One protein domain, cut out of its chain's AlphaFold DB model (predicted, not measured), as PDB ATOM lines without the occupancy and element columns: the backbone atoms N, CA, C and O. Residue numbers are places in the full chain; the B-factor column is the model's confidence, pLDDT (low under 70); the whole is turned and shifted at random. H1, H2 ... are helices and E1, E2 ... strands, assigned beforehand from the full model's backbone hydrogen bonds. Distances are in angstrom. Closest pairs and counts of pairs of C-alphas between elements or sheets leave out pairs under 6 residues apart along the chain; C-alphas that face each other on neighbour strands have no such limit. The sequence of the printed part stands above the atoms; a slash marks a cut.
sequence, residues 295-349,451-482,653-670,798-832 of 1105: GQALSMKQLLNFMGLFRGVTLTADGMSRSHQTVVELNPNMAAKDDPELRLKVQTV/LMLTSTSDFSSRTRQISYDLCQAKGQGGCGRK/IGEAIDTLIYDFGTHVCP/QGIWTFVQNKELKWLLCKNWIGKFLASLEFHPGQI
ATOM      1  N   GLY A 295       4.040  20.558   7.055       77.38
ATOM      2  CA  GLY A 295       3.825  21.911   6.550       77.38
ATOM      3  C   GLY A 295       4.347  22.111   5.121       77.38
ATOM      4  O   GLY A 295       5.167  22.989   4.888       77.38
ATOM      5  N   GLN A 296       3.941  21.272   4.169       90.19
ATOM      6  CA  GLN A 296       4.360  21.412   2.772       90.19
ATOM      7  C   GLN A 296       3.238  21.974   1.900       90.19
ATOM      8  O   GLN A 296       2.058  21.672   2.094       90.19
ATOM      9  N   ALA A 297       3.610  22.762   0.896       92.88
ATOM     10  CA  ALA A 297       2.698  23.171  -0.157       92.88
ATOM     11  C   ALA A 297       2.409  21.969  -1.067       92.88
ATOM     12  O   ALA A 297       3.301  21.444  -1.731       92.88
ATOM     13  N   LEU A 298       1.155  21.529  -1.097       94.19
ATOM     14  CA  LEU A 298       0.673  20.525  -2.039       94.19
ATOM     15  C   LEU A 298       0.405  21.169  -3.403       94.19
ATOM     16  O   LEU A 298      -0.194  22.247  -3.473       94.19
ATOM     17  N   SER A 299       0.775  20.469  -4.477       95.06
ATOM     18  CA  SER A 299       0.269  20.772  -5.824       95.06
ATOM     19  C   SER A 299      -1.261  20.667  -5.855       95.06
ATOM     20  O   SER A 299      -1.851  19.926  -5.064       95.06
ATOM     21  N   MET A 300      -1.931  21.355  -6.777       95.12
ATOM     22  CA  MET A 300      -3.385  21.281  -6.947       95.12
ATOM     23  C   MET A 300      -3.872  19.836  -7.139       95.12
ATOM     24  O   MET A 300      -4.850  19.437  -6.510       95.12
ATOM     25  N   LYS A 301      -3.175  19.003  -7.926       94.50
ATOM     26  CA  LYS A 301      -3.542  17.575  -8.082       94.50
ATOM     27  C   LYS A 301      -3.451  16.806  -6.764       94.50
ATOM     28  O   LYS A 301      -4.361  16.048  -6.423       94.50
ATOM     29  N   GLN A 302      -2.368  17.004  -6.011       94.62
ATOM     30  CA  GLN A 302      -2.208  16.387  -4.694       94.62
ATOM     31  C   GLN A 302      -3.269  16.892  -3.719       94.62
ATOM     32  O   GLN A 302      -3.830  16.086  -2.990       94.62
ATOM     33  N   LEU A 303      -3.585  18.187  -3.741       94.12
ATOM     34  CA  LEU A 303      -4.586  18.802  -2.878       94.12
ATOM     35  C   LEU A 303      -5.987  18.244  -3.156       94.12
ATOM     36  O   LEU A 303      -6.673  17.841  -2.221       94.12
ATOM     37  N   LEU A 304      -6.385  18.137  -4.430       94.69
ATOM     38  CA  LEU A 304      -7.670  17.555  -4.842       94.69
ATOM     39  C   LEU A 304      -7.834  16.108  -4.350       94.69
ATOM     40  O   LEU A 304      -8.882  15.744  -3.807       94.69
ATOM     41  N   ASN A 305      -6.774  15.305  -4.482       92.50
ATOM     42  CA  ASN A 305      -6.754  13.914  -4.034       92.50
ATOM     43  C   ASN A 305      -6.707  13.791  -2.505       92.50
ATOM     44  O   ASN A 305      -7.456  13.002  -1.926       92.50
ATOM     45  N   PHE A 306      -5.859  14.584  -1.845       90.81
ATOM     46  CA  PHE A 306      -5.668  14.580  -0.395       90.81
ATOM     47  C   PHE A 306      -6.930  15.031   0.349       90.81
ATOM     48  O   PHE A 306      -7.271  14.476   1.390       90.81
ATOM     49  N   MET A 307      -7.669  15.990  -0.211       91.06
ATOM     50  CA  MET A 307      -8.945  16.457   0.337       91.06
ATOM     51  C   MET A 307     -10.119  15.510   0.050       91.06
ATOM     52  O   MET A 307     -11.207  15.695   0.599       91.06
ATOM     53  N   GLY A 308      -9.921  14.500  -0.803       91.62
ATOM     54  CA  GLY A 308     -10.965  13.549  -1.170       91.62
ATOM     55  C   GLY A 308     -12.163  14.205  -1.861       91.62
ATOM     56  O   GLY A 308     -13.284  13.748  -1.651       91.62
ATOM     57  N   LEU A 309     -11.963  15.263  -2.666       93.38
ATOM     58  CA  LEU A 309     -13.066  15.930  -3.390       93.38
ATOM     59  C   LEU A 309     -13.815  14.972  -4.316       93.38
ATOM     60  O   LEU A 309     -15.018  15.093  -4.515       93.38
ATOM     61  N   PHE A 310     -13.078  14.024  -4.883       96.06
ATOM     62  CA  PHE A 310     -13.581  13.045  -5.833       96.06
ATOM     63  C   PHE A 310     -14.172  11.794  -5.179       96.06
ATOM     64  O   PHE A 310     -14.698  10.904  -5.855       96.06
ATOM     65  N   ARG A 311     -14.070  11.714  -3.852       95.69
ATOM     66  CA  ARG A 311     -14.629  10.622  -3.070       95.69
ATOM     67  C   ARG A 311     -16.080  10.897  -2.746       95.69
ATOM     68  O   ARG A 311     -16.499  12.038  -2.547       95.69
ATOM     69  N   GLY A 312     -16.825   9.809  -2.674       94.88
ATOM     70  CA  GLY A 312     -18.201   9.839  -2.241       94.88
ATOM     71  C   GLY A 312     -18.374  10.361  -0.822       94.88
ATOM     72  O   GLY A 312     -17.517  10.162   0.045       94.88
ATOM     73  N   VAL A 313     -19.530  10.965  -0.579       93.19
ATOM     74  CA  VAL A 313     -20.035  11.333   0.741       93.19
ATOM     75  C   VAL A 313     -21.476  10.863   0.915       93.19
ATOM     76  O   VAL A 313     -22.279  10.878  -0.023       93.19
ATOM     77  N   THR A 314     -21.833  10.441   2.124       91.62
ATOM     78  CA  THR A 314     -23.205  10.027   2.449       91.62
ATOM     79  C   THR A 314     -23.985  11.178   3.070       91.62
ATOM     80  O   THR A 314     -23.818  11.460   4.245       91.62
ATOM     81  N   LEU A 315     -24.838  11.852   2.298       88.75
ATOM     82  CA  LEU A 315     -25.750  12.878   2.798       88.75
ATOM     83  C   LEU A 315     -26.975  12.197   3.424       88.75
ATOM     84  O   LEU A 315     -27.923  11.838   2.723       88.75
ATOM     85  N   THR A 316     -26.937  12.019   4.740       83.31
ATOM     86  CA  THR A 316     -28.053  11.554   5.583       83.31
ATOM     87  C   THR A 316     -28.361  12.589   6.663       83.31
ATOM     88  O   THR A 316     -27.499  13.413   6.980       83.31
ATOM     89  N   ALA A 317     -29.574  12.578   7.228       71.94
ATOM     90  CA  ALA A 317     -29.933  13.523   8.292       71.94
ATOM     91  C   ALA A 317     -29.086  13.337   9.562       71.94
ATOM     92  O   ALA A 317     -28.743  14.317  10.223       71.94
ATOM     93  N   ASP A 318     -28.661  12.101   9.826       69.56
ATOM     94  CA  ASP A 318     -27.842  11.724  10.986       69.56
ATOM     95  C   ASP A 318     -26.362  12.159  10.863       69.56
ATOM     96  O   ASP A 318     -25.526  11.805  11.694       69.56
ATOM     97  N   GLY A 319     -26.020  12.938   9.826       64.69
ATOM     98  CA  GLY A 319     -24.662  13.386   9.498       64.69
ATOM     99  C   GLY A 319     -24.031  12.588   8.351       64.69
ATOM    100  O   GLY A 319     -24.542  11.541   7.958       64.69
ATOM    101  N   MET A 320     -22.921  13.081   7.782       60.25
ATOM    102  CA  MET A 320     -22.136  12.294   6.821       60.25
ATOM    103  C   MET A 320     -21.160  11.396   7.565       60.25
ATOM    104  O   MET A 320     -20.367  11.861   8.380       60.25
ATOM    105  N   SER A 321     -21.158  10.117   7.210       62.62
ATOM    106  CA  SER A 321     -20.165   9.159   7.680       62.62
ATOM    107  C   SER A 321     -19.195   8.798   6.561       62.62
ATOM    108  O   SER A 321     -19.615   8.674   5.416       62.62
ATOM    109  N   ARG A 322     -17.926   8.621   6.961       72.00
ATOM    110  CA  ARG A 322     -16.763   8.037   6.261       72.00
ATOM    111  C   ARG A 322     -16.449   8.571   4.856       72.00
ATOM    112  O   ARG A 322     -17.293   8.774   3.997       72.00
ATOM    113  N   SER A 323     -15.157   8.752   4.590       77.50
ATOM    114  CA  SER A 323     -14.689   8.888   3.211       77.50
ATOM    115  C   SER A 323     -14.998   7.589   2.468       77.50
ATOM    116  O   SER A 323     -14.462   6.543   2.829       77.50
ATOM    117  N   HIS A 324     -15.810   7.671   1.420       93.50
ATOM    118  CA  HIS A 324     -16.104   6.536   0.550       93.50
ATOM    119  C   HIS A 324     -15.024   6.361  -0.524       93.50
ATOM    120  O   HIS A 324     -14.019   7.084  -0.545       93.50
ATOM    121  N   GLN A 325     -15.221   5.386  -1.410       96.12
ATOM    122  CA  GLN A 325     -14.395   5.208  -2.598       96.12
ATOM    123  C   GLN A 325     -14.513   6.409  -3.552       96.12
ATOM    124  O   GLN A 325     -15.439   7.225  -3.480       96.12
ATOM    125  N   THR A 326     -13.529   6.533  -4.440       96.75
ATOM    126  CA  THR A 326     -13.475   7.580  -5.462       96.75
ATOM    127  C   THR A 326     -14.517   7.306  -6.552       96.75
ATOM    128  O   THR A 326     -14.457   6.281  -7.232       96.75
ATOM    129  N   VAL A 327     -15.478   8.217  -6.713       97.31
ATOM    130  CA  VAL A 327     -16.596   8.088  -7.672       97.31
ATOM    131  C   VAL A 327     -16.218   8.663  -9.031       97.31
ATOM    132  O   VAL A 327     -16.547   8.105 -10.077       97.31
ATOM    133  N   VAL A 328     -15.530   9.800  -9.002       97.62
ATOM    134  CA  VAL A 328     -15.145  10.570 -10.183       97.62
ATOM    135  C   VAL A 328     -13.648  10.809 -10.194       97.62
ATOM    136  O   VAL A 328     -12.973  10.622  -9.198       97.62
ATOM    137  N   GLU A 329     -13.109  11.244 -11.308       97.31
ATOM    138  CA  GLU A 329     -11.740  11.719 -11.431       97.31
ATOM    139  C   GLU A 329     -11.708  12.864 -12.436       97.31
ATOM    140  O   GLU A 329     -12.691  13.114 -13.143       97.31
ATOM    141  N   LEU A 330     -10.594  13.595 -12.493       97.50
ATOM    142  CA  LEU A 330     -10.410  14.581 -13.550       97.50
ATOM    143  C   LEU A 330     -10.448  13.868 -14.900       97.50
ATOM    144  O   LEU A 330      -9.787  12.849 -15.090       97.50
ATOM    145  N   ASN A 331     -11.191  14.425 -15.853       97.06
ATOM    146  CA  ASN A 331     -11.156  13.918 -17.216       97.06
ATOM    147  C   ASN A 331      -9.712  13.995 -17.773       97.06
ATOM    148  O   ASN A 331      -8.909  14.802 -17.287       97.06
ATOM    149  N   PRO A 332      -9.362  13.213 -18.809       97.44
ATOM    150  CA  PRO A 332      -7.992  13.169 -19.323       97.44
ATOM    151  C   PRO A 332      -7.428  14.545 -19.713       97.44
ATOM    152  O   PRO A 332      -6.263  14.832 -19.446       97.44
ATOM    153  N   ASN A 333      -8.267  15.432 -20.259       97.19
ATOM    154  CA  ASN A 333      -7.865  16.780 -20.667       97.19
ATOM    155  C   ASN A 333      -7.465  17.661 -19.477       97.19
ATOM    156  O   ASN A 333      -6.551  18.468 -19.607       97.19
ATOM    157  N   MET A 334      -8.143  17.530 -18.333       97.38
ATOM    158  CA  MET A 334      -7.828  18.264 -17.105       97.38
ATOM    159  C   MET A 334      -6.715  17.581 -16.310       97.38
ATOM    160  O   MET A 334      -5.862  18.259 -15.745       97.38
ATOM    161  N   ALA A 335      -6.677  16.247 -16.306       96.69
ATOM    162  CA  ALA A 335      -5.617  15.468 -15.678       96.69
ATOM    163  C   ALA A 335      -4.248  15.692 -16.348       96.69
ATOM    164  O   ALA A 335      -3.226  15.637 -15.663       96.69
ATOM    165  N   ALA A 336      -4.223  15.988 -17.653       97.06
ATOM    166  CA  ALA A 336      -3.009  16.294 -18.408       97.06
ATOM    167  C   ALA A 336      -2.464  17.718 -18.185       97.06
ATOM    168  O   ALA A 336      -1.302  17.964 -18.498       97.06
ATOM    169  N   LYS A 337      -3.259  18.646 -17.629       97.50
ATOM    170  CA  LYS A 337      -2.812  20.028 -17.376       97.50
ATOM    171  C   LYS A 337      -1.697  20.074 -16.341       97.50
ATOM    172  O   LYS A 337      -1.658  19.242 -15.426       97.50
ATOM    173  N   ASP A 338      -0.800  21.042 -16.481       97.12
ATOM    174  CA  ASP A 338       0.182  21.342 -15.444       97.12
ATOM    175  C   ASP A 338      -0.499  21.953 -14.206       97.12
ATOM    176  O   ASP A 338      -1.698  22.252 -14.203       97.12
ATOM    177  N   ASP A 339       0.241  22.064 -13.103       94.88
ATOM    178  CA  ASP A 339      -0.339  22.544 -11.848       94.88
ATOM    179  C   ASP A 339      -0.838  24.000 -11.919       94.88
ATOM    180  O   ASP A 339      -1.954  24.250 -11.460       94.88
ATOM    181  N   PRO A 340      -0.100  24.955 -12.525       95.38
ATOM    182  CA  PRO A 340      -0.568  26.332 -12.680       95.38
ATOM    183  C   PRO A 340      -1.834  26.462 -13.535       95.38
ATOM    184  O   PRO A 340      -2.749  27.195 -13.154       95.38
ATOM    185  N   GLU A 341      -1.932  25.747 -14.661       96.06
ATOM    186  CA  GLU A 341      -3.114  25.800 -15.525       96.06
ATOM    187  C   GLU A 341      -4.311  25.109 -14.862       96.06
ATOM    188  O   GLU A 341      -5.427  25.639 -14.883       96.06
ATOM    189  N   LEU A 342      -4.094  23.955 -14.219       96.06
ATOM    190  CA  LEU A 342      -5.143  23.286 -13.453       96.06
ATOM    191  C   LEU A 342      -5.633  24.180 -12.311       96.06
ATOM    192  O   LEU A 342      -6.839  24.315 -12.110       96.06
ATOM    193  N   ARG A 343      -4.711  24.836 -11.601       94.12
ATOM    194  CA  ARG A 343      -5.023  25.803 -10.551       94.12
ATOM    195  C   ARG A 343      -5.861  26.947 -11.104       94.12
ATOM    196  O   ARG A 343      -6.913  27.200 -10.543       94.12
ATOM    197  N   LEU A 344      -5.503  27.559 -12.230       94.44
ATOM    198  CA  LEU A 344      -6.300  28.632 -12.844       94.44
ATOM    199  C   LEU A 344      -7.727  28.190 -13.228       94.44
ATOM    200  O   LEU A 344      -8.649  29.001 -13.222       94.44
ATOM    201  N   LYS A 345      -7.916  26.912 -13.576       94.44
ATOM    202  CA  LYS A 345      -9.225  26.361 -13.969       94.44
ATOM    203  C   LYS A 345     -10.100  25.938 -12.790       94.44
ATOM    204  O   LYS A 345     -11.317  25.976 -12.922       94.44
ATOM    205  N   VAL A 346      -9.489  25.490 -11.695       92.44
ATOM    206  CA  VAL A 346     -10.167  24.894 -10.532       92.44
ATOM    207  C   VAL A 346     -10.284  25.873  -9.363       92.44
ATOM    208  O   VAL A 346     -11.230  25.823  -8.578       92.44
ATOM    209  N   GLN A 347      -9.293  26.745  -9.195       83.69
ATOM    210  CA  GLN A 347      -9.267  27.710  -8.113       83.69
ATOM    211  C   GLN A 347     -10.176  28.879  -8.451       83.69
ATOM    212  O   GLN A 347      -9.974  29.603  -9.422       83.69
ATOM    213  N   THR A 348     -11.103  29.136  -7.542       77.31
ATOM    214  CA  THR A 348     -11.699  30.457  -7.410       77.31
ATOM    215  C   THR A 348     -10.984  31.142  -6.252       77.31
ATOM    216  O   THR A 348     -10.708  30.516  -5.226       77.31
ATOM    217  N   VAL A 349     -10.591  32.404  -6.424       62.47
ATOM    218  CA  VAL A 349     -10.090  33.236  -5.323       62.47
ATOM    219  C   VAL A 349     -11.285  34.011  -4.799       62.47
ATOM    220  O   VAL A 349     -11.591  35.073  -5.335       62.47
ATOM    221  N   LEU A 451     -17.979  19.248 -16.336       95.44
ATOM    222  CA  LEU A 451     -17.274  19.071 -17.600       95.44
ATOM    223  C   LEU A 451     -15.823  18.639 -17.386       95.44
ATOM    224  O   LEU A 451     -15.209  18.105 -18.301       95.44
ATOM    225  N   MET A 452     -15.279  18.863 -16.188       97.25
ATOM    226  CA  MET A 452     -13.920  18.499 -15.798       97.25
ATOM    227  C   MET A 452     -13.837  17.106 -15.178       97.25
ATOM    228  O   MET A 452     -12.732  16.637 -14.920       97.25
ATOM    229  N   LEU A 453     -14.977  16.455 -14.937       97.31
ATOM    230  CA  LEU A 453     -15.071  15.184 -14.236       97.31
ATOM    231  C   LEU A 453     -15.462  14.057 -15.191       97.31
ATOM    232  O   LEU A 453     -16.264  14.236 -16.105       97.31
ATOM    233  N   THR A 454     -14.921  12.876 -14.940       97.31
ATOM    234  CA  THR A 454     -15.383  11.608 -15.507       97.31
ATOM    235  C   THR A 454     -15.587  10.609 -14.377       97.31
ATOM    236  O   THR A 454     -14.965  10.736 -13.327       97.31
ATOM    237  N   SER A 455     -16.468   9.624 -14.547       97.88
ATOM    238  CA  SER A 455     -16.588   8.531 -13.581       97.88
ATOM    239  C   SER A 455     -15.319   7.680 -13.577       97.88
ATOM    240  O   SER A 455     -14.765   7.406 -14.643       97.88
ATOM    241  N   THR A 456     -14.893   7.216 -12.401       97.50
ATOM    242  CA  THR A 456     -13.774   6.267 -12.300       97.50
ATOM    243  C   THR A 456     -14.128   4.936 -12.964       97.50
ATOM    244  O   THR A 456     -15.309   4.583 -13.109       97.50
ATOM    245  N   SER A 457     -13.114   4.160 -13.357       96.56
ATOM    246  CA  SER A 457     -13.303   2.812 -13.912       96.56
ATOM    247  C   SER A 457     -14.081   1.902 -12.962       96.56
ATOM    248  O   SER A 457     -14.990   1.198 -13.398       96.56
ATOM    249  N   ASP A 458     -13.778   1.965 -11.665       96.25
ATOM    250  CA  ASP A 458     -14.368   1.098 -10.643       96.25
ATOM    251  C   ASP A 458     -15.855   1.402 -10.438       96.25
ATOM    252  O   ASP A 458     -16.692   0.493 -10.464       96.25
ATOM    253  N   PHE A 459     -16.206   2.688 -10.318       97.44
ATOM    254  CA  PHE A 459     -17.600   3.120 -10.219       97.44
ATOM    255  C   PHE A 459     -18.382   2.790 -11.500       97.44
ATOM    256  O   PHE A 459     -19.499   2.266 -11.453       97.44
ATOM    257  N   SER A 460     -17.774   3.030 -12.666       97.31
ATOM    258  CA  SER A 460     -18.379   2.727 -13.969       97.31
ATOM    259  C   SER A 460     -18.611   1.227 -14.162       97.31
ATOM    260  O   SER A 460     -19.655   0.822 -14.666       97.31
ATOM    261  N   SER A 461     -17.661   0.386 -13.748       96.12
ATOM    262  CA  SER A 461     -17.759  -1.072 -13.847       96.12
ATOM    263  C   SER A 461     -18.907  -1.609 -12.991       96.12
ATOM    264  O   SER A 461     -19.781  -2.323 -13.487       96.12
ATOM    265  N   ARG A 462     -18.990  -1.172 -11.727       96.56
ATOM    266  CA  ARG A 462     -20.055  -1.600 -10.808       96.56
ATOM    267  C   ARG A 462     -21.436  -1.123 -11.243       96.56
ATOM    268  O   ARG A 462     -22.391  -1.893 -11.211       96.56
ATOM    269  N   THR A 463     -21.559   0.119 -11.707       97.19
ATOM    270  CA  THR A 463     -22.844   0.638 -12.204       97.19
ATOM    271  C   THR A 463     -23.288  -0.049 -13.496       97.19
ATOM    272  O   THR A 463     -24.483  -0.292 -13.668       97.19
ATOM    273  N   ARG A 464     -22.356  -0.434 -14.381       96.81
ATOM    274  CA  ARG A 464     -22.655  -1.276 -15.555       96.81
ATOM    275  C   ARG A 464     -23.121  -2.672 -15.154       96.81
ATOM    276  O   ARG A 464     -24.094  -3.140 -15.733       96.81
ATOM    277  N   GLN A 465     -22.483  -3.293 -14.161       96.00
ATOM    278  CA  GLN A 465     -22.895  -4.604 -13.652       96.00
ATOM    279  C   GLN A 465     -24.331  -4.559 -13.112       96.00
ATOM    280  O   GLN A 465     -25.182  -5.301 -13.586       96.00
ATOM    281  N   ILE A 466     -24.650  -3.595 -12.244       96.38
ATOM    282  CA  ILE A 466     -26.015  -3.440 -11.709       96.38
ATOM    283  C   ILE A 466     -27.021  -3.127 -12.828       96.38
ATOM    284  O   ILE A 466     -28.152  -3.607 -12.811       96.38
ATOM    285  N   SER A 467     -26.624  -2.330 -13.824       96.69
ATOM    286  CA  SER A 467     -27.479  -2.032 -14.982       96.69
ATOM    287  C   SER A 467     -27.774  -3.277 -15.823       96.69
ATOM    288  O   SER A 467     -28.883  -3.411 -16.339       96.69
ATOM    289  N   TYR A 468     -26.794  -4.171 -15.967       96.38
ATOM    290  CA  TYR A 468     -26.950  -5.453 -16.646       96.38
ATOM    291  C   TYR A 468     -27.929  -6.358 -15.890       96.38
ATOM    292  O   TYR A 468     -28.882  -6.853 -16.489       96.38
ATOM    293  N   ASP A 469     -27.751  -6.483 -14.574       95.12
ATOM    294  CA  ASP A 469     -28.601  -7.314 -13.712       95.12
ATOM    295  C   ASP A 469     -30.049  -6.788 -13.682       95.12
ATOM    296  O   ASP A 469     -31.006  -7.553 -13.800       95.12
ATOM    297  N   LEU A 470     -30.228  -5.462 -13.649       95.94
ATOM    298  CA  LEU A 470     -31.534  -4.804 -13.769       95.94
ATOM    299  C   LEU A 470     -32.220  -5.103 -15.111       95.94
ATOM    300  O   LEU A 470     -33.431  -5.321 -15.153       95.94
ATOM    301  N   CYS A 471     -31.461  -5.114 -16.206       96.38
ATOM    302  CA  CYS A 471     -31.988  -5.445 -17.526       96.38
ATOM    303  C   CYS A 471     -32.397  -6.926 -17.618       96.38
ATOM    304  O   CYS A 471     -33.493  -7.229 -18.101       96.38
ATOM    305  N   GLN A 472     -31.570  -7.840 -17.092       95.38
ATOM    306  CA  GLN A 472     -31.886  -9.269 -17.047       95.38
ATOM    307  C   GLN A 472     -33.136  -9.558 -16.212       95.38
ATOM    308  O   GLN A 472     -34.025 -10.274 -16.671       95.38
ATOM    309  N   ALA A 473     -33.247  -8.950 -15.028       94.62
ATOM    310  CA  ALA A 473     -34.392  -9.123 -14.135       94.62
ATOM    311  C   ALA A 473     -35.728  -8.704 -14.776       94.62
ATOM    312  O   ALA A 473     -36.789  -9.180 -14.379       94.62
ATOM    313  N   LYS A 474     -35.689  -7.832 -15.789       95.56
ATOM    314  CA  LYS A 474     -36.868  -7.407 -16.553       95.56
ATOM    315  C   LYS A 474     -37.221  -8.310 -17.732       95.56
ATOM    316  O   LYS A 474     -38.211  -8.039 -18.408       95.56
ATOM    317  N   GLY A 475     -36.409  -9.325 -18.028       95.00
ATOM    318  CA  GLY A 475     -36.579 -10.161 -19.215       95.00
ATOM    319  C   GLY A 475     -36.435  -9.386 -20.529       95.00
ATOM    320  O   GLY A 475     -36.952  -9.820 -21.558       95.00
ATOM    321  N   GLN A 476     -35.772  -8.223 -20.517       91.62
ATOM    322  CA  GLN A 476     -35.530  -7.456 -21.735       91.62
ATOM    323  C   GLN A 476     -34.415  -8.137 -22.536       91.62
ATOM    324  O   GLN A 476     -33.291  -8.284 -22.065       91.62
ATOM    325  N   GLY A 477     -34.711  -8.566 -23.763       92.75
ATOM    326  CA  GLY A 477     -33.668  -9.009 -24.685       92.75
ATOM    327  C   GLY A 477     -32.690  -7.866 -24.989       92.75
ATOM    328  O   GLY A 477     -33.091  -6.708 -25.070       92.75
ATOM    329  N   GLY A 478     -31.405  -8.182 -25.180       92.38
ATOM    330  CA  GLY A 478     -30.407  -7.198 -25.622       92.38
ATOM    331  C   GLY A 478     -29.673  -6.421 -24.521       92.38
ATOM    332  O   GLY A 478     -29.155  -5.346 -24.807       92.38
ATOM    333  N   CYS A 479     -29.537  -6.958 -23.303       92.31
ATOM    334  CA  CYS A 479     -28.805  -6.325 -22.186       92.31
ATOM    335  C   CYS A 479     -27.291  -6.093 -22.406       92.31
ATOM    336  O   CYS A 479     -26.586  -5.690 -21.486       92.31
ATOM    337  N   GLY A 480     -26.767  -6.343 -23.609       91.44
ATOM    338  CA  GLY A 480     -25.333  -6.380 -23.883       91.44
ATOM    339  C   GLY A 480     -24.671  -7.646 -23.335       91.44
ATOM    340  O   GLY A 480     -25.338  -8.592 -22.917       91.44
ATOM    341  N   ARG A 481     -23.337  -7.690 -23.369       91.94
ATOM    342  CA  ARG A 481     -22.566  -8.736 -22.681       91.94
ATOM    343  C   ARG A 481     -22.439  -8.365 -21.206       91.94
ATOM    344  O   ARG A 481     -22.254  -7.186 -20.901       91.94
ATOM    345  N   LYS A 482     -22.510  -9.366 -20.320       91.56
ATOM    346  CA  LYS A 482     -22.177  -9.189 -18.901       91.56
ATOM    347  C   LYS A 482     -20.784  -8.546 -18.842       91.56
ATOM    348  O   LYS A 482     -19.890  -9.067 -19.513       91.56
ATOM    349  N   ILE A 653     -31.682  -6.363  -6.553       93.81
ATOM    350  CA  ILE A 653     -31.290  -5.046  -7.102       93.81
ATOM    351  C   ILE A 653     -31.247  -3.965  -6.005       93.81
ATOM    352  O   ILE A 653     -30.389  -3.084  -6.034       93.81
ATOM    353  N   GLY A 654     -32.149  -4.045  -5.019       93.69
ATOM    354  CA  GLY A 654     -32.150  -3.146  -3.863       93.69
ATOM    355  C   GLY A 654     -30.887  -3.274  -3.008       93.69
ATOM    356  O   GLY A 654     -30.305  -2.264  -2.628       93.69
ATOM    357  N   GLU A 655     -30.418  -4.496  -2.767       94.19
ATOM    358  CA  GLU A 655     -29.184  -4.768  -2.024       94.19
ATOM    359  C   GLU A 655     -27.932  -4.337  -2.800       94.19
ATOM    360  O   GLU A 655     -27.002  -3.771  -2.222       94.19
ATOM    361  N   ALA A 656     -27.927  -4.520  -4.122       95.25
ATOM    362  CA  ALA A 656     -26.847  -4.042  -4.978       95.25
ATOM    363  C   ALA A 656     -26.759  -2.502  -4.988       95.25
ATOM    364  O   ALA A 656     -25.666  -1.937  -4.913       95.25
ATOM    365  N   ILE A 657     -27.907  -1.814  -5.019       95.75
ATOM    366  CA  ILE A 657     -27.997  -0.351  -4.872       95.75
ATOM    367  C   ILE A 657     -27.484   0.098  -3.502       95.75
ATOM    368  O   ILE A 657     -26.702   1.044  -3.416       95.75
ATOM    369  N   ASP A 658     -27.896  -0.587  -2.440       93.94
ATOM    370  CA  ASP A 658     -27.485  -0.268  -1.077       93.94
ATOM    371  C   ASP A 658     -25.980  -0.459  -0.880       93.94
ATOM    372  O   ASP A 658     -25.329   0.395  -0.278       93.94
ATOM    373  N   THR A 659     -25.417  -1.518  -1.462       94.81
ATOM    374  CA  THR A 659     -23.971  -1.771  -1.484       94.81
ATOM    375  C   THR A 659     -23.233  -0.689  -2.271       94.81
ATOM    376  O   THR A 659     -22.200  -0.199  -1.820       94.81
ATOM    377  N   LEU A 660     -23.772  -0.250  -3.417       96.12
ATOM    378  CA  LEU A 660     -23.174   0.837  -4.195       96.12
ATOM    379  C   LEU A 660     -23.137   2.146  -3.393       96.12
ATOM    380  O   LEU A 660     -22.102   2.806  -3.356       96.12
ATOM    381  N   ILE A 661     -24.238   2.506  -2.725       95.19
ATOM    382  CA  ILE A 661     -24.308   3.694  -1.862       95.19
ATOM    383  C   ILE A 661     -23.367   3.557  -0.659       95.19
ATOM    384  O   ILE A 661     -22.729   4.527  -0.258       95.19
ATOM    385  N   TYR A 662     -23.248   2.363  -0.081       93.50
ATOM    386  CA  TYR A 662     -22.327   2.110   1.022       93.50
ATOM    387  C   TYR A 662     -20.858   2.276   0.599       93.50
ATOM    388  O   TYR A 662     -20.078   2.915   1.306       93.50
ATOM    389  N   ASP A 663     -20.479   1.772  -0.576       94.88
ATOM    390  CA  ASP A 663     -19.094   1.811  -1.057       94.88
ATOM    391  C   ASP A 663     -18.680   3.188  -1.591       94.88
ATOM    392  O   ASP A 663     -17.559   3.638  -1.339       94.88
ATOM    393  N   PHE A 664     -19.581   3.867  -2.308       96.62
ATOM    394  CA  PHE A 664     -19.315   5.106  -3.052       96.62
ATOM    395  C   PHE A 664     -20.026   6.332  -2.487       96.62
ATOM    396  O   PHE A 664     -19.953   7.406  -3.078       96.62
ATOM    397  N   GLY A 665     -20.724   6.205  -1.364       95.50
ATOM    398  CA  GLY A 665     -21.540   7.275  -0.817       95.50
ATOM    399  C   GLY A 665     -22.756   7.589  -1.687       95.50
ATOM    400  O   GLY A 665     -23.096   6.909  -2.651       95.50
ATOM    401  N   THR A 666     -23.437   8.664  -1.327       95.19
ATOM    402  CA  THR A 666     -24.650   9.134  -2.018       95.19
ATOM    403  C   THR A 666     -24.364  10.283  -2.982       95.19
ATOM    404  O   THR A 666     -25.071  10.437  -3.976       95.19
ATOM    405  N   HIS A 667     -23.333  11.087  -2.698       95.12
ATOM    406  CA  HIS A 667     -23.010  12.321  -3.406       95.12
ATOM    407  C   HIS A 667     -21.506  12.488  -3.607       95.12
ATOM    408  O   HIS A 667     -20.706  11.905  -2.886       95.12
ATOM    409  N   VAL A 668     -21.126  13.356  -4.535       95.06
ATOM    410  CA  VAL A 668     -19.788  13.935  -4.674       95.06
ATOM    411  C   VAL A 668     -19.929  15.444  -4.514       95.06
ATOM    412  O   VAL A 668     -20.862  16.029  -5.059       95.06
ATOM    413  N   CYS A 669     -19.029  16.093  -3.778       95.12
ATOM    414  CA  CYS A 669     -19.058  17.544  -3.575       95.12
ATOM    415  C   CYS A 669     -17.812  18.170  -4.209       95.12
ATOM    416  O   CYS A 669     -16.806  18.337  -3.521       95.12
ATOM    417  N   PRO A 670     -17.851  18.473  -5.519       94.62
ATOM    418  CA  PRO A 670     -16.688  18.988  -6.235       94.62
ATOM    419  C   PRO A 670     -16.453  20.492  -6.006       94.62
ATOM    420  O   PRO A 670     -15.425  21.024  -6.421       94.62
ATOM    421  N   GLN A 798     -23.480  16.672  -5.765       93.75
ATOM    422  CA  GLN A 798     -24.129  15.965  -6.858       93.75
ATOM    423  C   GLN A 798     -24.332  14.517  -6.506       93.75
ATOM    424  O   GLN A 798     -23.388  13.852  -6.091       93.75
ATOM    425  N   GLY A 799     -25.553  14.022  -6.678       95.25
ATOM    426  CA  GLY A 799     -25.836  12.618  -6.434       95.25
ATOM    427  C   GLY A 799     -24.997  11.735  -7.348       95.25
ATOM    428  O   GLY A 799     -24.850  12.043  -8.533       95.25
ATOM    429  N   ILE A 800     -24.470  10.623  -6.832       96.62
ATOM    430  CA  ILE A 800     -23.622   9.703  -7.616       96.62
ATOM    431  C   ILE A 800     -24.336   9.177  -8.873       96.62
ATOM    432  O   ILE A 800     -23.709   8.854  -9.877       96.62
ATOM    433  N   TRP A 801     -25.672   9.173  -8.857       96.25
ATOM    434  CA  TRP A 801     -26.528   8.810  -9.982       96.25
ATOM    435  C   TRP A 801     -26.396   9.750 -11.190       96.25
ATOM    436  O   TRP A 801     -26.777   9.382 -12.299       96.25
ATOM    437  N   THR A 802     -25.847  10.955 -11.020       95.12
ATOM    438  CA  THR A 802     -25.528  11.861 -12.138       95.12
ATOM    439  C   THR A 802     -24.433  11.305 -13.050       95.12
ATOM    440  O   THR A 802     -24.448  11.605 -14.243       95.12
ATOM    441  N   PHE A 803     -23.570  10.433 -12.521       95.94
ATOM    442  CA  PHE A 803     -22.477   9.775 -13.241       95.94
ATOM    443  C   PHE A 803     -22.854   8.374 -13.760       95.94
ATOM    444  O   PHE A 803     -22.012   7.657 -14.294       95.94
ATOM    445  N   VAL A 804     -24.122   7.967 -13.621       96.31
ATOM    446  CA  VAL A 804     -24.633   6.673 -14.097       96.31
ATOM    447  C   VAL A 804     -25.258   6.826 -15.482       96.31
ATOM    448  O   VAL A 804     -26.164   7.633 -15.683       96.31
ATOM    449  N   GLN A 805     -24.801   6.014 -16.440       95.88
ATOM    450  CA  GLN A 805     -25.273   6.067 -17.832       95.88
ATOM    451  C   GLN A 805     -26.696   5.510 -18.003       95.88
ATOM    452  O   GLN A 805     -27.487   6.033 -18.790       95.88
ATOM    453  N   ASN A 806     -27.047   4.452 -17.265       95.88
ATOM    454  CA  ASN A 806     -28.375   3.849 -17.328       95.88
ATOM    455  C   ASN A 806     -29.408   4.746 -16.615       95.88
ATOM    456  O   ASN A 806     -29.342   4.952 -15.401       95.88
ATOM    457  N   LYS A 807     -30.386   5.265 -17.374       95.81
ATOM    458  CA  LYS A 807     -31.421   6.186 -16.867       95.81
ATOM    459  C   LYS A 807     -32.267   5.583 -15.745       95.81
ATOM    460  O   LYS A 807     -32.696   6.306 -14.849       95.81
ATOM    461  N   GLU A 808     -32.515   4.279 -15.795       95.56
ATOM    462  CA  GLU A 808     -33.326   3.603 -14.793       95.56
ATOM    463  C   GLU A 808     -32.560   3.399 -13.489       95.56
ATOM    464  O   GLU A 808     -33.065   3.762 -12.429       95.56
ATOM    465  N   LEU A 809     -31.323   2.903 -13.554       96.38
ATOM    466  CA  LEU A 809     -30.469   2.787 -12.374       96.38
ATOM    467  C   LEU A 809     -30.246   4.161 -11.727       96.38
ATOM    468  O   LEU A 809     -30.303   4.279 -10.505       96.38
ATOM    469  N   LYS A 810     -30.079   5.216 -12.537       95.88
ATOM    470  CA  LYS A 810     -30.021   6.604 -12.059       95.88
ATOM    471  C   LYS A 810     -31.255   6.971 -11.225       95.88
ATOM    472  O   LYS A 810     -31.120   7.507 -10.125       95.88
ATOM    473  N   TRP A 811     -32.452   6.668 -11.729       95.00
ATOM    474  CA  TRP A 811     -33.704   6.910 -11.009       95.00
ATOM    475  C   TRP A 811     -33.811   6.077  -9.727       95.00
ATOM    476  O   TRP A 811     -34.174   6.616  -8.684       95.00
ATOM    477  N   LEU A 812     -33.466   4.787  -9.779       95.56
ATOM    478  CA  LEU A 812     -33.537   3.887  -8.626       95.56
ATOM    479  C   LEU A 812     -32.567   4.291  -7.508       95.56
ATOM    480  O   LEU A 812     -32.969   4.298  -6.347       95.56
ATOM    481  N   LEU A 813     -31.336   4.686  -7.848       96.19
ATOM    482  CA  LEU A 813     -30.353   5.200  -6.888       96.19
ATOM    483  C   LEU A 813     -30.862   6.457  -6.188       96.19
ATOM    484  O   LEU A 813     -30.857   6.527  -4.961       96.19
ATOM    485  N   CYS A 814     -31.348   7.426  -6.965       96.00
ATOM    486  CA  CYS A 814     -31.900   8.649  -6.401       96.00
ATOM    487  C   CYS A 814     -33.124   8.364  -5.518       96.00
ATOM    488  O   CYS A 814     -33.199   8.843  -4.390       96.00
ATOM    489  N   LYS A 815     -34.066   7.536  -5.986       94.69
ATOM    490  CA  LYS A 815     -35.266   7.170  -5.222       94.69
ATOM    491  C   LYS A 815     -34.916   6.453  -3.914       94.69
ATOM    492  O   LYS A 815     -35.532   6.745  -2.892       94.69
ATOM    493  N   ASN A 816     -33.945   5.535  -3.937       94.69
ATOM    494  CA  ASN A 816     -33.460   4.848  -2.736       94.69
ATOM    495  C   ASN A 816     -32.862   5.854  -1.741       94.69
ATOM    496  O   ASN A 816     -33.252   5.854  -0.574       94.69
ATOM    497  N   TRP A 817     -32.009   6.768  -2.218       94.31
ATOM    498  CA  TRP A 817     -31.453   7.826  -1.380       94.31
ATOM    499  C   TRP A 817     -32.538   8.730  -0.781       94.31
ATOM    500  O   TRP A 817     -32.535   8.918   0.429       94.31
ATOM    501  N   ILE A 818     -33.495   9.231  -1.574       93.75
ATOM    502  CA  ILE A 818     -34.607  10.059  -1.070       93.75
ATOM    503  C   ILE A 818     -35.384   9.299   0.004       93.75
ATOM    504  O   ILE A 818     -35.689   9.862   1.049       93.75
ATOM    505  N   GLY A 819     -35.671   8.013  -0.220       93.19
ATOM    506  CA  GLY A 819     -36.342   7.169   0.765       93.19
ATOM    507  C   GLY A 819     -35.583   7.099   2.091       93.19
ATOM    508  O   GLY A 819     -36.183   7.313   3.141       93.19
ATOM    509  N   LYS A 820     -34.266   6.864   2.047       91.44
ATOM    510  CA  LYS A 820     -33.398   6.823   3.238       91.44
ATOM    511  C   LYS A 820     -33.258   8.187   3.911       91.44
ATOM    512  O   LYS A 820     -33.339   8.272   5.130       91.44
ATOM    513  N   PHE A 821     -33.097   9.246   3.123       90.56
ATOM    514  CA  PHE A 821     -33.019  10.619   3.606       90.56
ATOM    515  C   PHE A 821     -34.305  11.006   4.343       90.56
ATOM    516  O   PHE A 821     -34.247  11.432   5.490       90.56
ATOM    517  N   LEU A 822     -35.472  10.771   3.743       90.56
ATOM    518  CA  LEU A 822     -36.761  11.034   4.382       90.56
ATOM    519  C   LEU A 822     -37.003  10.145   5.607       90.56
ATOM    520  O   LEU A 822     -37.490  10.642   6.618       90.56
ATOM    521  N   ALA A 823     -36.608   8.871   5.563       89.94
ATOM    522  CA  ALA A 823     -36.716   7.981   6.715       89.94
ATOM    523  C   ALA A 823     -35.860   8.460   7.901       89.94
ATOM    524  O   ALA A 823     -36.345   8.454   9.027       89.94
ATOM    525  N   SER A 824     -34.639   8.956   7.648       84.81
ATOM    526  CA  SER A 824     -33.787   9.566   8.689       84.81
ATOM    527  C   SER A 824     -34.373  10.856   9.281       84.81
ATOM    528  O   SER A 824     -33.927  11.334  10.313       84.81
ATOM    529  N   LEU A 825     -35.400  11.409   8.637       83.38
ATOM    530  CA  LEU A 825     -36.145  12.585   9.077       83.38
ATOM    531  C   LEU A 825     -37.520  12.245   9.663       83.38
ATOM    532  O   LEU A 825     -38.348  13.139   9.833       83.38
ATOM    533  N   GLU A 826     -37.802  10.961   9.905       88.81
ATOM    534  CA  GLU A 826     -39.118  10.480  10.344       88.81
ATOM    535  C   GLU A 826     -40.262  10.897   9.383       88.81
ATOM    536  O   GLU A 826     -41.419  11.101   9.774       88.81
ATOM    537  N   PHE A 827     -39.947  11.038   8.090       88.62
ATOM    538  CA  PHE A 827     -40.925  11.227   7.023       88.62
ATOM    539  C   PHE A 827     -41.151   9.921   6.270       88.62
ATOM    540  O   PHE A 827     -40.215   9.233   5.858       88.62
ATOM    541  N   HIS A 828     -42.419   9.606   6.015       89.69
ATOM    542  CA  HIS A 828     -42.742   8.490   5.141       89.69
ATOM    543  C   HIS A 828     -42.503   8.897   3.678       89.69
ATOM    544  O   HIS A 828     -43.005   9.942   3.253       89.69
ATOM    545  N   PRO A 829     -41.832   8.065   2.856       86.06
ATOM    546  CA  PRO A 829     -41.594   8.360   1.438       86.06
ATOM    547  C   PRO A 829     -42.864   8.586   0.602       86.06
ATOM    548  O   PRO A 829     -42.779   9.102  -0.504       86.06
ATOM    549  N   GLY A 830     -44.045   8.199   1.100       89.62
ATOM    550  CA  GLY A 830     -45.331   8.477   0.452       89.62
ATOM    551  C   GLY A 830     -45.853   9.906   0.652       89.62
ATOM    552  O   GLY A 830     -46.809  10.289  -0.011       89.62
ATOM    553  N   GLN A 831     -45.257  10.696   1.553       89.25
ATOM    554  CA  GLN A 831     -45.702  12.065   1.854       89.25
ATOM    555  C   GLN A 831     -45.141  13.107   0.882       89.25
ATOM    556  O   GLN A 831     -45.660  14.219   0.804       89.25
ATOM    557  N   ILE A 832     -44.076  12.770   0.151       91.19
ATOM    558  CA  ILE A 832     -43.439  13.699  -0.775       91.19
ATOM    559  C   ILE A 832     -44.165  13.724  -2.121       91.19
ATOM    560  O   ILE A 832     -44.477  12.689  -2.713       91.19
TER     561      ILE A 832
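Overview. This is residues 295 to 349, 451 to 482, 653 to 670 and 798 to 832 of the 1105 residues of the protein "Hypothetical protein" of Polarella glacialis (UniProt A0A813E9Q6). What shape does the model have? It is flat: at one end the long helices H4 and H5 lie side by side with H7 set across H4, at the other are the short helices H1, H2 and H3, and the small two-strand sheet of E1 and E2 and the short helix H6 lie between. What is it built of? The printed part has 140 residues with seven named helices and two named strands, in the order H1 E1 H2 H3 E2 H4 H5 H6 H7; the sheet's order is E1 - E2, antiparallel, and the class is mostly helix. How dense is it? It is only just loose, close to compact, with a radius of gyration of the C-alphas of 17.4 A and spans of 51 by 41 by 22 A.

Arrangement. What stands near the first helix? H1, residues 300 to 306, touches H3, residues 339 to 346, about perpendicular at 73 degrees, with the closest C-alphas, of Met 300 and Asp 339, 5.9 A apart. H2, residues 332 to 335, is close to H3 but not clearly touching, the closest C-alphas, of Met 334 and Leu 342, being 6.8 A apart. How are the strands paired? E1, residues 328 to 330, and E2, residues 453 to 455, are antiparallel at 138 degrees, with N 329 and O 454 at 2.8 A, within hydrogen-bond range. How do the later helices stand? H4, residues 457 to 473, touches H5, residues 653 to 664, at a shallow tilt of 8 degrees, opposite ways, the closest C-alphas, of Leu 470 and Ile 653, being 6.7 A apart. The hub H7, residues 807 to 824, touches H4 with residue 809 alone, about perpendicular at 82 degrees, the closest C-alphas, of Ser 467 and Leu 809, being 6.2 A apart; it only just touches H5, with 3 pairs of C-alphas within 8 A, the closest those of Ile 657 and Leu 813, 6.4 A. With residues 809 to 814 alone H7 touches H6, residues 800 to 803, the closest C-alphas, of Trp 801 and Lys 810, being 4.6 A apart. What of the helix backbones? Each O i to N i+4 pair in H1, H3, H4, H5 and H7 is within hydrogen-bond range; H2 and H6 are too short for one.

Along the chain. Where do the first and last elements lie? H1 begins at C-alpha 300 (-3.385, 21.281, -6.947), and H7 ends at C-alpha 824 (-33.787, 9.566, 8.689). How long are the longer helices? H4 measures 24.2 A, H5 16.2 A and H7 25.9 A from first to last C-alpha.

Size, cuts and confidence. Are there cuts or long links? Across the cuts, C-alphas 349 and 451 are 20.1 A apart, 482 and 653 15.5 A, and 670 and 798 8.1 A; the link from H1 to E1, 21 residues, is long. Where is confidence low? Residues 318 to 321 and residue 349 are under 70 in pLDDT.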